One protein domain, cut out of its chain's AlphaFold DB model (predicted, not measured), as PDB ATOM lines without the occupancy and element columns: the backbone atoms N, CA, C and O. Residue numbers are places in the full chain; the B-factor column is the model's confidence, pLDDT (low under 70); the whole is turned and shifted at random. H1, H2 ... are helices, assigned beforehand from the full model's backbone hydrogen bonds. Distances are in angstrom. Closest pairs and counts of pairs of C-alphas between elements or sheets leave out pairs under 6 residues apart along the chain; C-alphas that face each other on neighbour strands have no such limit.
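What this domain is: This is residues 2 to 92 of the 166 residues of an uncharacterized protein of Candidatus Lokiarchaeota archaeon (UniProt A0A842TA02). Three helices, H1, H2 and H3, stand as a loose up-and-down bundle, their centres at the corners of a triangle, with H3 the longest and H1 making few contacts with the other two. A helical hairpin of short H4 and H5 packs through residues 82 to 86 of H5 on residues 51 to 58 of H3, and H5, which runs the same way as H3 at a shallow tilt of 5 degrees, is side by side with H3 over this part alone and reaches on beyond its last residue, adding to the length of the domain. The printed part has 91 residues with five named helices, in the order H1, H2, H3, H4, H5, and no named strand; the class is all helix. The whole is compact, with a radius of gyration of the C-alphas of 13.0 A, and elongated, spanning 42 by 26 by 19 A.

How they stand to each other: Begin at H1, residues 2 to 11, and go on to H2, residues 20 to 33: the two only just touch, with 3 pairs of C-alphas within 8 A, and H2 does so with residues 26 to 30 alone. Look at Val 3 and Asn 30, whose C-alphas are their closest, at 7.1 A; this helical hairpin runs opposite ways at a shallow tilt of 24 degrees. Next comes H3, residues 39 to 59, which touches H2, and here the closest C-alphas are those of Leu 29 and Phe 46, 6.4 A apart. H2 and H3 are a helical hairpin too, running opposite ways at a shallow tilt of 33 degrees, only just short of steep. H1 and H3 are close but not clearly touching: their closest C-alphas, those of Val 2 and Lys 43, are 7.7 A apart, and the helices run the same way at a shallow tilt of 30 degrees. H1, H2 and H3 are a bundle, up and down, each helix running against the one before it. Further on stands H4, residues 70 to 75, which is apart from H1, H2 and H3. It touches H5, residues 80 to 92, with the C-alphas of Lys 74 and Lys 80 closest at 5.4 A; they form a helical hairpin, opposite ways at a shallow tilt of 29 degrees. H5 touches H3 with residues 82 to 86 alone, against residues 51 to 58 alone of H3. There the C-alphas of Thr 55 and Leu 82 are closest, at 6.3 A, and the helices run the same way at a shallow tilt of 5 degrees. H5 is apart from H1 and H2. In the backbones of H1, H2, H3 and H5 every O i to N i+4 pair is within hydrogen-bond range; in H4 it is 1 of 2.

Where its parts are: Find C-alpha 2 at (274.354, 203.123, 184.168); from there H1 runs 14.4 A to Tyr 11. H2 goes from Val 20 to Leu 33, 20.2 A. Find C-alpha 39 at (266.249, 204.057, 181.717), where H3 begins; it runs 29.8 A to C-alpha 59 at (273.131, 208.605, 210.383). H4 goes from Ile 70 to Lys 75, and H5 runs 18.2 A from Lys 80 to C-alpha 92 at (277.348, 218.351, 215.970).

The domain as a whole: The two C-alphas farthest apart are those of Thr 37 and Lys 92, at 42.5 A. The printed part runs from residue 2 to residue 92 and has no cut. The links from H2 to H3 and from H4 to H5 are tight, those from H1 to H2 and from H3 to H4 are short, and no link is long. The mean pLDDT of the printed part is 90.5, and no printed residue is under 70.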
ATOM      1  N   VAL A   2     274.938 202.027 183.355       86.00
ATOM      2  CA  VAL A   2     274.354 203.123 184.168       86.00
ATOM      3  C   VAL A   2     274.747 203.054 185.650       86.00
ATOM      4  O   VAL A   2     275.158 204.064 186.207       86.00
ATOM      5  N   VAL A   3     274.646 201.878 186.282       89.06
ATOM      6  CA  VAL A   3     274.976 201.713 187.711       89.06
ATOM      7  C   VAL A   3     276.452 201.981 187.989       89.06
ATOM      8  O   VAL A   3     276.750 202.735 188.905       89.06
ATOM      9  N   GLU A   4     277.355 201.444 187.164       90.19
ATOM     10  CA  GLU A   4     278.796 201.709 187.289       90.19
ATOM     11  C   GLU A   4     279.117 203.202 187.153       90.19
ATOM     12  O   GLU A   4     279.855 203.731 187.968       90.19
ATOM     13  N   ALA A   5     278.475 203.930 186.231       89.81
ATOM     14  CA  ALA A   5     278.676 205.378 186.127       89.81
ATOM     15  C   ALA A   5     278.229 206.137 187.394       89.81
ATOM     16  O   ALA A   5     278.929 207.034 187.857       89.81
ATOM     17  N   ILE A   6     277.083 205.767 187.983       90.31
ATOM     18  CA  ILE A   6     276.609 206.358 189.252       90.31
ATOM     19  C   ILE A   6     277.565 206.005 190.399       90.31
ATOM     20  O   ILE A   6     277.792 206.813 191.296       90.31
ATOM     21  N   LYS A   7     278.108 204.791 190.378       91.38
ATOM     22  CA  LYS A   7     279.031 204.274 191.383       91.38
ATOM     23  C   LYS A   7     280.380 204.980 191.332       91.38
ATOM     24  O   LYS A   7     280.850 205.429 192.374       91.38
ATOM     25  N   ASP A   8     280.960 205.131 190.146       90.38
ATOM     26  CA  ASP A   8     282.206 205.870 189.930       90.38
ATOM     27  C   ASP A   8     282.054 207.325 190.376       90.38
ATOM     28  O   ASP A   8     282.894 207.851 191.106       90.38
ATOM     29  N   GLU A   9     280.933 207.952 190.015       90.44
ATOM     30  CA  GLU A   9     280.607 209.296 190.481       90.44
ATOM     31  C   GLU A   9     280.518 209.356 192.012       90.44
ATOM     32  O   GLU A   9     281.121 210.228 192.636       90.44
ATOM     33  N   PHE A  10     279.795 208.417 192.628       90.38
ATOM     34  CA  PHE A  10     279.617 208.370 194.073       90.38
ATOM     35  C   PHE A  10     280.944 208.188 194.820       90.38
ATOM     36  O   PHE A  10     281.206 208.894 195.797       90.38
ATOM     37  N   TYR A  11     281.800 207.274 194.359       90.81
ATOM     38  CA  TYR A  11     283.122 207.070 194.950       90.81
ATOM     39  C   TYR A  11     284.066 208.247 194.709       90.81
ATOM     40  O   TYR A  11     284.962 208.460 195.521       90.81
ATOM     41  N   GLY A  12     283.813 209.081 193.697       88.56
ATOM     42  CA  GLY A  12     284.471 210.379 193.548       88.56
ATOM     43  C   GLY A  12     284.255 211.330 194.736       88.56
ATOM     44  O   GLY A  12     285.030 212.267 194.914       88.56
ATOM     45  N   PHE A  13     283.243 211.092 195.581       89.69
ATOM     46  CA  PHE A  13     283.014 211.852 196.815       89.69
ATOM     47  C   PHE A  13     283.633 211.219 198.064       89.69
ATOM     48  O   PHE A  13     283.476 211.784 199.148       89.69
ATOM     49  N   PHE A  14     284.289 210.064 197.949       86.88
ATOM     50  CA  PHE A  14     284.884 209.351 199.076       86.88
ATOM     51  C   PHE A  14     286.402 209.517 199.105       86.88
ATOM     52  O   PHE A  14     287.085 209.310 198.109       86.88
ATOM     53  N   SER A  15     286.938 209.819 200.287       78.88
ATOM     54  CA  SER A  15     288.383 209.866 200.541       78.88
ATOM     55  C   SER A  15     288.979 208.511 200.940       78.88
ATOM     56  O   SER A  15     290.185 208.396 201.145       78.88
ATOM     57  N   VAL A  16     288.145 207.471 201.043       75.50
ATOM     58  CA  VAL A  16     288.548 206.095 201.368       75.50
ATOM     59  C   VAL A  16     288.219 205.141 200.224       75.50
ATOM     60  O   VAL A  16     287.345 205.411 199.402       75.50
ATOM     61  N   GLN A  17     288.909 203.998 200.195       70.56
ATOM     62  CA  GLN A  17     288.617 202.917 199.253       70.56
ATOM     63  C   GLN A  17     287.197 202.354 199.439       70.56
ATOM     64  O   GLN A  17     286.530 202.602 200.446       70.56
ATOM     65  N   LYS A  18     286.745 201.579 198.442       75.38
ATOM     66  CA  LYS A  18     285.406 200.975 198.353       75.38
ATOM     67  C   LYS A  18     284.924 200.411 199.695       75.38
ATOM     68  O   LYS A  18     285.534 199.512 200.263       75.38
ATOM     69  N   HIS A  19     283.795 200.927 200.175       83.25
ATOM     70  CA  HIS A  19     283.159 200.477 201.410       83.25
ATOM     71  C   HIS A  19     282.202 199.310 201.130       83.25
ATOM     72  O   HIS A  19     281.310 199.442 200.291       83.25
ATOM     73  N   VAL A  20     282.340 198.194 201.854       88.06
ATOM     74  CA  VAL A  20     281.581 196.947 201.609       88.06
ATOM     75  C   VAL A  20     280.065 197.168 201.644       88.06
ATOM     76  O   VAL A  20     279.347 196.718 200.756       88.06
ATOM     77  N   GLU A  21     279.570 197.928 202.622       89.06
ATOM     78  CA  GLU A  21     278.133 198.235 202.724       89.06
ATOM     79  C   GLU A  21     277.597 199.020 201.518       89.06
ATOM     80  O   GLU A  21     276.465 198.809 201.086       89.06
ATOM     81  N   ILE A  22     278.426 199.886 200.931       90.31
ATOM     82  CA  ILE A  22     278.062 200.671 199.749       90.31
ATOM     83  C   ILE A  22     277.974 199.740 198.539       90.31
ATOM     84  O   ILE A  22     276.968 199.748 197.836       90.31
ATOM     85  N   GLU A  23     278.973 198.878 198.343       92.12
ATOM     86  CA  GLU A  23     278.969 197.861 197.282       92.12
ATOM     87  C   GLU A  23     277.719 196.968 197.350       92.12
ATOM     88  O   GLU A  23     277.070 196.696 196.330       92.12
ATOM     89  N   ARG A  24     277.321 196.575 198.567       93.06
ATOM     90  CA  ARG A  24     276.096 195.805 198.800       93.06
ATOM     91  C   ARG A  24     274.842 196.589 198.412       93.06
ATOM     92  O   ARG A  24     273.969 196.024 197.757       93.06
ATOM     93  N   ILE A  25     274.752 197.878 198.757       93.81
ATOM     94  CA  ILE A  25     273.630 198.744 198.350       93.81
ATOM     95  C   ILE A  25     273.532 198.825 196.827       93.81
ATOM     96  O   ILE A  25     272.457 198.590 196.280       93.81
ATOM     97  N   PHE A  26     274.638 199.111 196.133       93.50
ATOM     98  CA  PHE A  26     274.642 199.198 194.669       93.50
ATOM     99  C   PHE A  26     274.156 197.894 194.025       93.50
ATOM    100  O   PHE A  26     273.313 197.929 193.126       93.50
ATOM    101  N   THR A  27     274.626 196.750 194.528       93.56
ATOM    102  CA  THR A  27     274.205 195.422 194.058       93.56
ATOM    103  C   THR A  27     272.713 195.182 194.306       93.56
ATOM    104  O   THR A  27     271.981 194.808 193.387       93.56
ATOM    105  N   ASN A  28     272.237 195.452 195.523       94.06
ATOM    106  CA  ASN A  28     270.843 195.234 195.907       94.06
ATOM    107  C   ASN A  28     269.883 196.118 195.107       94.06
ATOM    108  O   ASN A  28     268.899 195.615 194.570       94.06
ATOM    109  N   LEU A  29     270.183 197.413 194.979       93.44
ATOM    110  CA  LEU A  29     269.350 198.346 194.222       93.44
ATOM    111  C   LEU A  29     269.315 197.995 192.735       93.44
ATOM    112  O   LEU A  29     268.259 198.089 192.111       93.44
ATOM    113  N   ASN A  30     270.444 197.553 192.169       92.75
ATOM    114  CA  ASN A  30     270.488 197.111 190.781       92.75
ATOM    115  C   ASN A  30     269.584 195.889 190.566       92.75
ATOM    116  O   ASN A  30     268.784 195.880 189.636       92.75
ATOM    117  N   ASN A  31     269.649 194.900 191.462       91.62
ATOM    118  CA  ASN A  31     268.806 193.706 191.389       91.62
ATOM    119  C   ASN A  31     267.320 194.025 191.600       91.62
ATOM    120  O   ASN A  31     266.475 193.458 190.917       91.62
ATOM    121  N   GLN A  32     266.991 194.938 192.515       91.06
ATOM    122  CA  GLN A  32     265.608 195.328 192.792       91.06
ATOM    123  C   GLN A  32     264.964 196.085 191.631       91.06
ATOM    124  O   GLN A  32     263.767 195.940 191.405       91.06
ATOM    125  N   LEU A  33     265.731 196.903 190.909       90.31
ATOM    126  CA  LEU A  33     265.206 197.819 189.894       90.31
ATOM    127  C   LEU A  33     265.457 197.349 188.454       90.31
ATOM    128  O   LEU A  33     265.047 198.034 187.519       90.31
ATOM    129  N   ASN A  34     266.085 196.187 188.256       87.75
ATOM    130  CA  ASN A  34     266.406 195.636 186.931       87.75
ATOM    131  C   ASN A  34     265.181 195.424 186.021       87.75
ATOM    132  O   ASN A  34     265.324 195.399 184.802       87.75
ATOM    133  N   HIS A  35     263.988 195.293 186.601       86.94
ATOM    134  CA  HIS A  35     262.726 195.104 185.893       86.94
ATOM    135  C   HIS A  35     262.185 196.399 185.261       86.94
ATOM    136  O   HIS A  35     261.238 196.355 184.474       86.94
ATOM    137  N   LEU A  36     262.748 197.566 185.601       86.06
ATOM    138  CA  LEU A  36     262.326 198.842 185.036       86.06
ATOM    139  C   LEU A  36     262.805 198.973 183.587       86.06
ATOM    140  O   LEU A  36     263.998 199.042 183.306       86.06
ATOM    141  N   THR A  37     261.855 199.074 182.661       79.62
ATOM    142  CA  THR A  37     262.124 199.152 181.215       79.62
ATOM    143  C   THR A  37     262.576 200.539 180.757       79.62
ATOM    144  O   THR A  37     263.307 200.670 179.777       79.62
ATOM    145  N   SER A  38     262.174 201.594 181.471       92.75
ATOM    146  CA  SER A  38     262.604 202.966 181.194       92.75
ATOM    147  C   SER A  38     263.896 203.292 181.937       92.75
ATOM    148  O   SER A  38     263.923 203.323 183.169       92.75
ATOM    149  N   VAL A  39     264.946 203.625 181.180       88.75
ATOM    150  CA  VAL A  39     266.249 204.057 181.717       88.75
ATOM    151  C   VAL A  39     266.110 205.285 182.621       88.75
ATOM    152  O   VAL A  39     266.789 205.378 183.641       88.75
ATOM    153  N   GLU A  40     265.220 206.215 182.280       90.06
ATOM    154  CA  GLU A  40     265.011 207.433 183.066       90.06
ATOM    155  C   GLU A  40     264.319 207.127 184.401       90.06
ATOM    156  O   GLU A  40     264.753 207.586 185.460       90.06
ATOM    157  N   ASN A  41     263.290 206.273 184.372       89.50
ATOM    158  CA  ASN A  41     262.616 205.826 185.591       89.50
ATOM    159  C   ASN A  41     263.571 205.019 186.487       89.50
ATOM    160  O   ASN A  41     263.602 205.232 187.699       89.50
ATOM    161  N   PHE A  42     264.405 204.161 185.885       91.69
ATOM    162  CA  PHE A  42     265.465 203.440 186.587       91.69
ATOM    163  C   PHE A  42     266.419 204.403 187.292       91.69
ATOM    164  O   PHE A  42     266.570 204.315 188.507       91.69
ATOM    165  N   LYS A  43     267.018 205.361 186.570       90.12
ATOM    166  CA  LYS A  43     267.964 206.333 187.146       90.12
ATOM    167  C   LYS A  43     267.345 207.100 188.308       90.12
ATOM    168  O   LYS A  43     267.966 207.216 189.364       90.12
ATOM    169  N   ARG A  44     266.115 207.589 188.131       90.62
ATOM    170  CA  ARG A  44     265.401 208.346 189.161       90.62
ATOM    171  C   ARG A  44     265.167 207.508 190.418       90.62
ATOM    172  O   ARG A  44     265.508 207.961 191.510       90.62
ATOM    173  N   GLN A  45     264.603 206.307 190.285       93.06
ATOM    174  CA  GLN A  45     264.325 205.448 191.441       93.06
ATOM    175  C   GLN A  45     265.604 204.942 192.105       93.06
ATOM    176  O   GLN A  45     265.706 204.978 193.332       93.06
ATOM    177  N   PHE A  46     266.596 204.546 191.306       93.12
ATOM    178  CA  PHE A  46     267.896 204.106 191.795       93.12
ATOM    179  C   PHE A  46     268.545 205.195 192.642       93.12
ATOM    180  O   PHE A  46     268.954 204.934 193.768       93.12
ATOM    181  N   PHE A  47     268.570 206.433 192.146       91.31
ATOM    182  CA  PHE A  47     269.177 207.548 192.859       91.31
ATOM    183  C   PHE A  47     268.435 207.903 194.155       91.31
ATOM    184  O   PHE A  47     269.063 208.122 195.191       91.31
ATOM    185  N   ILE A  48     267.098 207.920 194.125       92.50
ATOM    186  CA  ILE A  48     266.281 208.166 195.323       92.50
ATOM    187  C   ILE A  48     266.561 207.108 196.393       92.50
ATOM    188  O   ILE A  48     266.755 207.455 197.559       92.50
ATOM    189  N   ASN A  49     266.586 205.831 196.012       94.75
ATOM    190  CA  ASN A  49     266.824 204.741 196.954       94.75
ATOM    191  C   ASN A  49     268.277 204.732 197.442       94.75
ATOM    192  O   ASN A  49     268.503 204.607 198.642       94.75
ATOM    193  N   LEU A  50     269.247 204.996 196.564       94.62
ATOM    194  CA  LEU A  50     270.652 205.152 196.940       94.62
ATOM    195  C   LEU A  50     270.826 206.249 197.993       94.62
ATOM    196  O   LEU A  50     271.451 206.021 199.025       94.62
ATOM    197  N   LEU A  51     270.238 207.429 197.774       94.25
ATOM    198  CA  LEU A  51     270.306 208.511 198.752       94.25
ATOM    199  C   LEU A  51     269.699 208.114 200.096       94.25
ATOM    200  O   LEU A  51     270.274 208.469 201.123       94.25
ATOM    201  N   LYS A  52     268.565 207.403 200.115       94.75
ATOM    202  CA  LYS A  52     267.937 206.938 201.363       94.75
ATOM    203  C   LYS A  52     268.867 206.008 202.138       94.75
ATOM    204  O   LYS A  52     269.138 206.280 203.306       94.75
ATOM    205  N   GLU A  53     269.388 204.981 201.472       95.62
ATOM    206  CA  GLU A  53     270.270 203.982 202.078       95.62
ATOM    207  C   GLU A  53     271.571 204.616 202.589       95.62
ATOM    208  O   GLU A  53     271.930 204.462 203.754       95.62
ATOM    209  N   ILE A  54     272.246 205.433 201.773       93.81
ATOM    210  CA  ILE A  54     273.488 206.101 202.193       93.81
ATOM    211  C   ILE A  54     273.236 207.088 203.335       93.81
ATOM    212  O   ILE A  54     274.009 207.146 204.291       93.81
ATOM    213  N   THR A  55     272.142 207.852 203.278       94.06
ATOM    214  CA  THR A  55     271.756 208.766 204.365       94.06
ATOM    215  C   THR A  55     271.543 208.000 205.668       94.06
ATOM    216  O   THR A  55     271.947 208.488 206.723       94.06
ATOM    217  N   TYR A  56     270.928 206.816 205.611       95.06
ATOM    218  CA  TYR A  56     270.754 205.945 206.770       95.06
ATOM    219  C   TYR A  56     272.103 205.469 207.320       95.06
ATOM    220  O   TYR A  56     272.392 205.706 208.490       95.06
ATOM    221  N   LEU A  57     272.983 204.929 206.470       94.31
ATOM    222  CA  LEU A  57     274.308 204.467 206.900       94.31
ATOM    223  C   LEU A  57     275.163 205.572 207.538       94.31
ATOM    224  O   LEU A  57     275.903 205.315 208.483       94.31
ATOM    225  N   VAL A  58     275.064 206.810 207.043       94.25
ATOM    226  CA  VAL A  58     275.765 207.960 207.636       94.25
ATOM    227  C   VAL A  58     275.139 208.377 208.968       94.25
ATOM    228  O   VAL A  58     275.855 208.802 209.876       94.25
ATOM    229  N   LYS A  59     273.811 208.290 209.115       93.62
ATOM    230  CA  LYS A  59     273.131 208.605 210.383       93.62
ATOM    231  C   LYS A  59     273.543 207.645 211.491       93.62
ATOM    232  O   LYS A  59     273.923 208.141 212.548       93.62
ATOM    233  N   GLU A  60     273.556 206.351 211.187       94.19
ATOM    234  CA  GLU A  60     273.905 205.259 212.106       94.19
ATOM    235  C   GLU A  60     275.420 205.063 212.289       94.19
ATOM    236  O   GLU A  60     275.851 204.075 212.872       94.19
ATOM    237  N   ASP A  61     276.244 205.978 211.765       90.88
ATOM    238  CA  ASP A  61     277.710 205.935 211.869       90.88
ATOM    239  C   ASP A  61     278.361 204.658 211.295       90.88
ATOM    240  O   ASP A  61     279.546 204.410 211.511       90.88
ATOM    241  N   VAL A  62     277.628 203.894 210.474       92.19
ATOM    242  CA  VAL A  62     278.162 202.759 209.702       92.19
ATOM    243  C   VAL A  62     279.165 203.256 208.664       92.19
ATOM    244  O   VAL A  62     280.201 202.636 208.441       92.19
ATOM    245  N   ILE A  63     278.869 204.404 208.045       91.44
ATOM    246  CA  ILE A  63     279.822 205.142 207.217       91.44
ATOM    247  C   ILE A  63     280.181 206.433 207.938       91.44
ATOM    248  O   ILE A  63     279.329 207.291 208.182       91.44
ATOM    249  N   ASN A  64     281.472 206.613 208.199       91.38
ATOM    250  CA  ASN A  64     281.969 207.815 208.848       91.38
ATOM    251  C   ASN A  64     281.774 209.052 207.946       91.38
ATOM    252  O   ASN A  64     282.302 209.119 206.834       91.38
ATOM    253  N   HIS A  65     281.067 210.077 208.435       92.06
ATOM    254  CA  HIS A  65     280.817 211.324 207.691       92.06
ATOM    255  C   HIS A  65     282.096 212.111 207.351       92.06
ATOM    256  O   HIS A  65     282.064 213.027 206.522       92.06
ATOM    257  N   ARG A  66     283.229 211.803 207.991       91.62
ATOM    258  CA  ARG A  66     284.542 212.397 207.682       91.62
ATOM    259  C   ARG A  66     285.134 211.875 206.376       91.62
ATOM    260  O   ARG A  66     285.948 212.577 205.790       91.62
ATOM    261  N   ASN A  67     284.670 210.723 205.895       91.75
ATOM    262  CA  ASN A  67     285.149 210.098 204.660       91.75
ATOM    263  C   ASN A  67     284.627 210.783 203.388       91.75
ATOM    264  O   ASN A  67     284.948 210.346 202.290       91.75
ATOM    265  N   PHE A  68     283.796 211.821 203.521       92.88
ATOM    266  CA  PHE A  68     283.162 212.489 202.390       92.88
ATOM    267  C   PHE A  68     283.818 213.824 202.032       92.88
ATOM    268  O   PHE A  68     284.011 214.696 202.887       92.88
ATOM    269  N   GLU A  69     284.002 214.050 200.739       91.50
ATOM    270  CA  GLU A  69     284.409 215.328 200.161       91.50
ATOM    271  C   GLU A  69     283.196 216.248 199.981       91.50
ATOM    272  O   GLU A  69     282.519 216.279 198.949       91.50
ATOM    273  N   ILE A  70     282.885 217.011 201.032       90.44
ATOM    274  CA  ILE A  70     281.660 217.818 201.086       90.44
ATOM    275  C   ILE A  70     281.599 218.896 199.997       90.44
ATOM    276  O   ILE A  70     280.519 219.196 199.488       90.44
ATOM    277  N   ASP A  71     282.740 219.476 199.629       88.75
ATOM    278  CA  ASP A  71     282.790 220.534 198.620       88.75
ATOM    279  C   ASP A  71     282.519 219.986 197.218       88.75
ATOM    280  O   ASP A  71     281.949 220.694 196.389       88.75
ATOM    281  N   ALA A  72     282.836 218.713 196.965       90.44
ATOM    282  CA  ALA A  72     282.442 218.027 195.743       90.44
ATOM    283  C   ALA A  72     280.932 217.723 195.743       90.44
ATOM    284  O   ALA A  72     280.247 218.074 194.783       90.44
ATOM    285  N   LEU A  73     280.383 217.200 196.848       91.12
ATOM    286  CA  LEU A  73     278.943 216.918 196.973       91.12
ATOM    287  C   LEU A  73     278.064 218.172 196.810       91.12
ATOM    288  O   LEU A  73     276.957 218.094 196.284       91.12
ATOM    289  N   LYS A  74     278.531 219.341 197.266       89.75
ATOM    290  CA  LYS A  74     277.775 220.605 197.175       89.75
ATOM    291  C   LYS A  74     277.622 221.130 195.746       89.75
ATOM    292  O   LYS A  74     276.690 221.906 195.508       89.75
ATOM    293  N   LYS A  75     278.525 220.757 194.831       90.94
ATOM    294  CA  LYS A  75     278.522 221.237 193.438       90.94
ATOM    295  C   LYS A  75     277.331 220.708 192.651       90.94
ATOM    296  O   LYS A  75     276.835 221.406 191.774       90.94
ATOM    297  N   ASP A  76     276.848 219.521 192.996       89.62
ATOM    298  CA  ASP A  76     275.730 218.894 192.309       89.62
ATOM    299  C   ASP A  76     274.458 218.912 193.166       89.62
ATOM    300  O   ASP A  76     274.427 218.444 194.308       89.62
ATOM    301  N   ASN A  77     273.373 219.431 192.590       89.38
ATOM    302  CA  ASN A  77     272.072 219.531 193.242       89.38
ATOM    303  C   ASN A  77     271.557 218.188 193.764       89.38
ATOM    304  O   ASN A  77     270.924 218.162 194.822       89.38
ATOM    305  N   LYS A  78     271.842 217.085 193.063       90.00
ATOM    306  CA  LYS A  78     271.335 215.766 193.448       90.00
ATOM    307  C   LYS A  78     271.950 215.266 194.760       90.00
ATOM    308  O   LYS A  78     271.277 214.585 195.527       90.00
ATOM    309  N   TRP A  79     273.179 215.677 195.080       92.75
ATOM    310  CA  TRP A  79     273.908 215.247 196.279       92.75
ATOM    311  C   TRP A  79     273.801 216.216 197.466       92.75
ATOM    312  O   TRP A  79     274.175 215.870 198.591       92.75
ATOM    313  N   LYS A  80     273.220 217.408 197.266       91.38
ATOM    314  CA  LYS A  80     273.009 218.411 198.326       91.38
ATOM    315  C   LYS A  80     272.339 217.872 199.600       91.38
ATOM    316  O   LYS A  80     272.770 218.284 200.681       91.38
ATOM    317  N   PRO A  81     271.330 216.975 199.547       92.25
ATOM    318  CA  PRO A  81     270.737 216.416 200.763       92.25
ATOM    319  C   PRO A  81     271.756 215.671 201.634       92.25
ATOM    320  O   PRO A  81     271.818 215.896 202.845       92.25
ATOM    321  N   LEU A  82     272.606 214.849 201.013       93.56
ATOM    322  CA  LEU A  82     273.670 214.117 201.696       93.56
ATOM    323  C   LEU A  82     274.739 215.078 202.237       93.56
ATOM    324  O   LEU A  82     275.130 214.973 203.401       93.56
ATOM    325  N   ALA A  83     275.138 216.081 201.445       93.88
ATOM    326  CA  ALA A  83     276.072 217.122 201.882       93.88
ATOM    327  C   ALA A  83     275.574 217.857 203.139       93.88
ATOM    328  O   ALA A  83     276.345 218.106 204.068       93.88
ATOM    329  N   LYS A  84     274.273 218.178 203.190       91.81
ATOM    330  CA  LYS A  84     273.643 218.825 204.347       91.81
ATOM    331  C   LYS A  84     273.709 217.934 205.588       91.81
ATOM    332  O   LYS A  84     274.066 218.432 206.652       91.81
ATOM    333  N   LEU A  85     273.410 216.638 205.464       94.56
ATOM    334  CA  LEU A  85     273.522 215.691 206.580       94.56
ATOM    335  C   LEU A  85     274.958 215.622 207.120       94.56
ATOM    336  O   LEU A  85     275.168 215.751 208.326       94.56
ATOM    337  N   ILE A  86     275.941 215.454 206.234       94.38
ATOM    338  CA  ILE A  86     277.361 215.374 206.605       94.38
ATOM    339  C   ILE A  86     277.798 216.646 207.335       94.38
ATOM    340  O   ILE A  86     278.448 216.570 208.379       94.38
ATOM    341  N   LEU A  87     277.405 217.818 206.822       91.94
ATOM    342  CA  LEU A  87     277.697 219.098 207.465       91.94
ATOM    343  C   LEU A  87     277.111 219.160 208.877       91.94
ATOM    344  O   LEU A  87     277.811 219.541 209.811       91.94
ATOM    345  N   LEU A  88     275.851 218.749 209.038       91.06
ATOM    346  CA  LEU A  88     275.180 218.720 210.337       91.06
ATOM    347  C   LEU A  88     275.899 217.802 211.332       91.06
ATOM    348  O   LEU A  88     276.067 218.201 212.483       91.06
ATOM    349  N   LYS A  89     276.374 216.621 210.907       93.31
ATOM    350  CA  LYS A  89     277.163 215.735 211.781       93.31
ATOM    351  C   LYS A  89     278.486 216.381 212.199       93.31
ATOM    352  O   LYS A  89     278.779 216.411 213.390       93.31
ATOM    353  N   ARG A  90     279.227 216.997 211.271       92.56
ATOM    354  CA  ARG A  90     280.488 217.716 211.575       92.56
ATOM    355  C   ARG A  90     280.281 218.893 212.531       92.56
ATOM    356  O   ARG A  90     281.091 219.116 213.424       92.56
ATOM    357  N   ILE A  91     279.186 219.636 212.368       88.88
ATOM    358  CA  ILE A  91     278.802 220.710 213.295       88.88
ATOM    359  C   ILE A  91     278.449 220.132 214.666       88.88
ATOM    360  O   ILE A  91     278.838 220.699 215.682       88.88
ATOM    361  N   LYS A  92     277.716 219.015 214.714       89.62
ATOM    362  CA  LYS A  92     277.348 218.351 215.970       89.62
ATOM    363  C   LYS A  92     278.586 217.894 216.747       89.62
ATOM    364  O   LYS A  92     278.626 218.108 217.951       89.62
TER     365      LYS A  92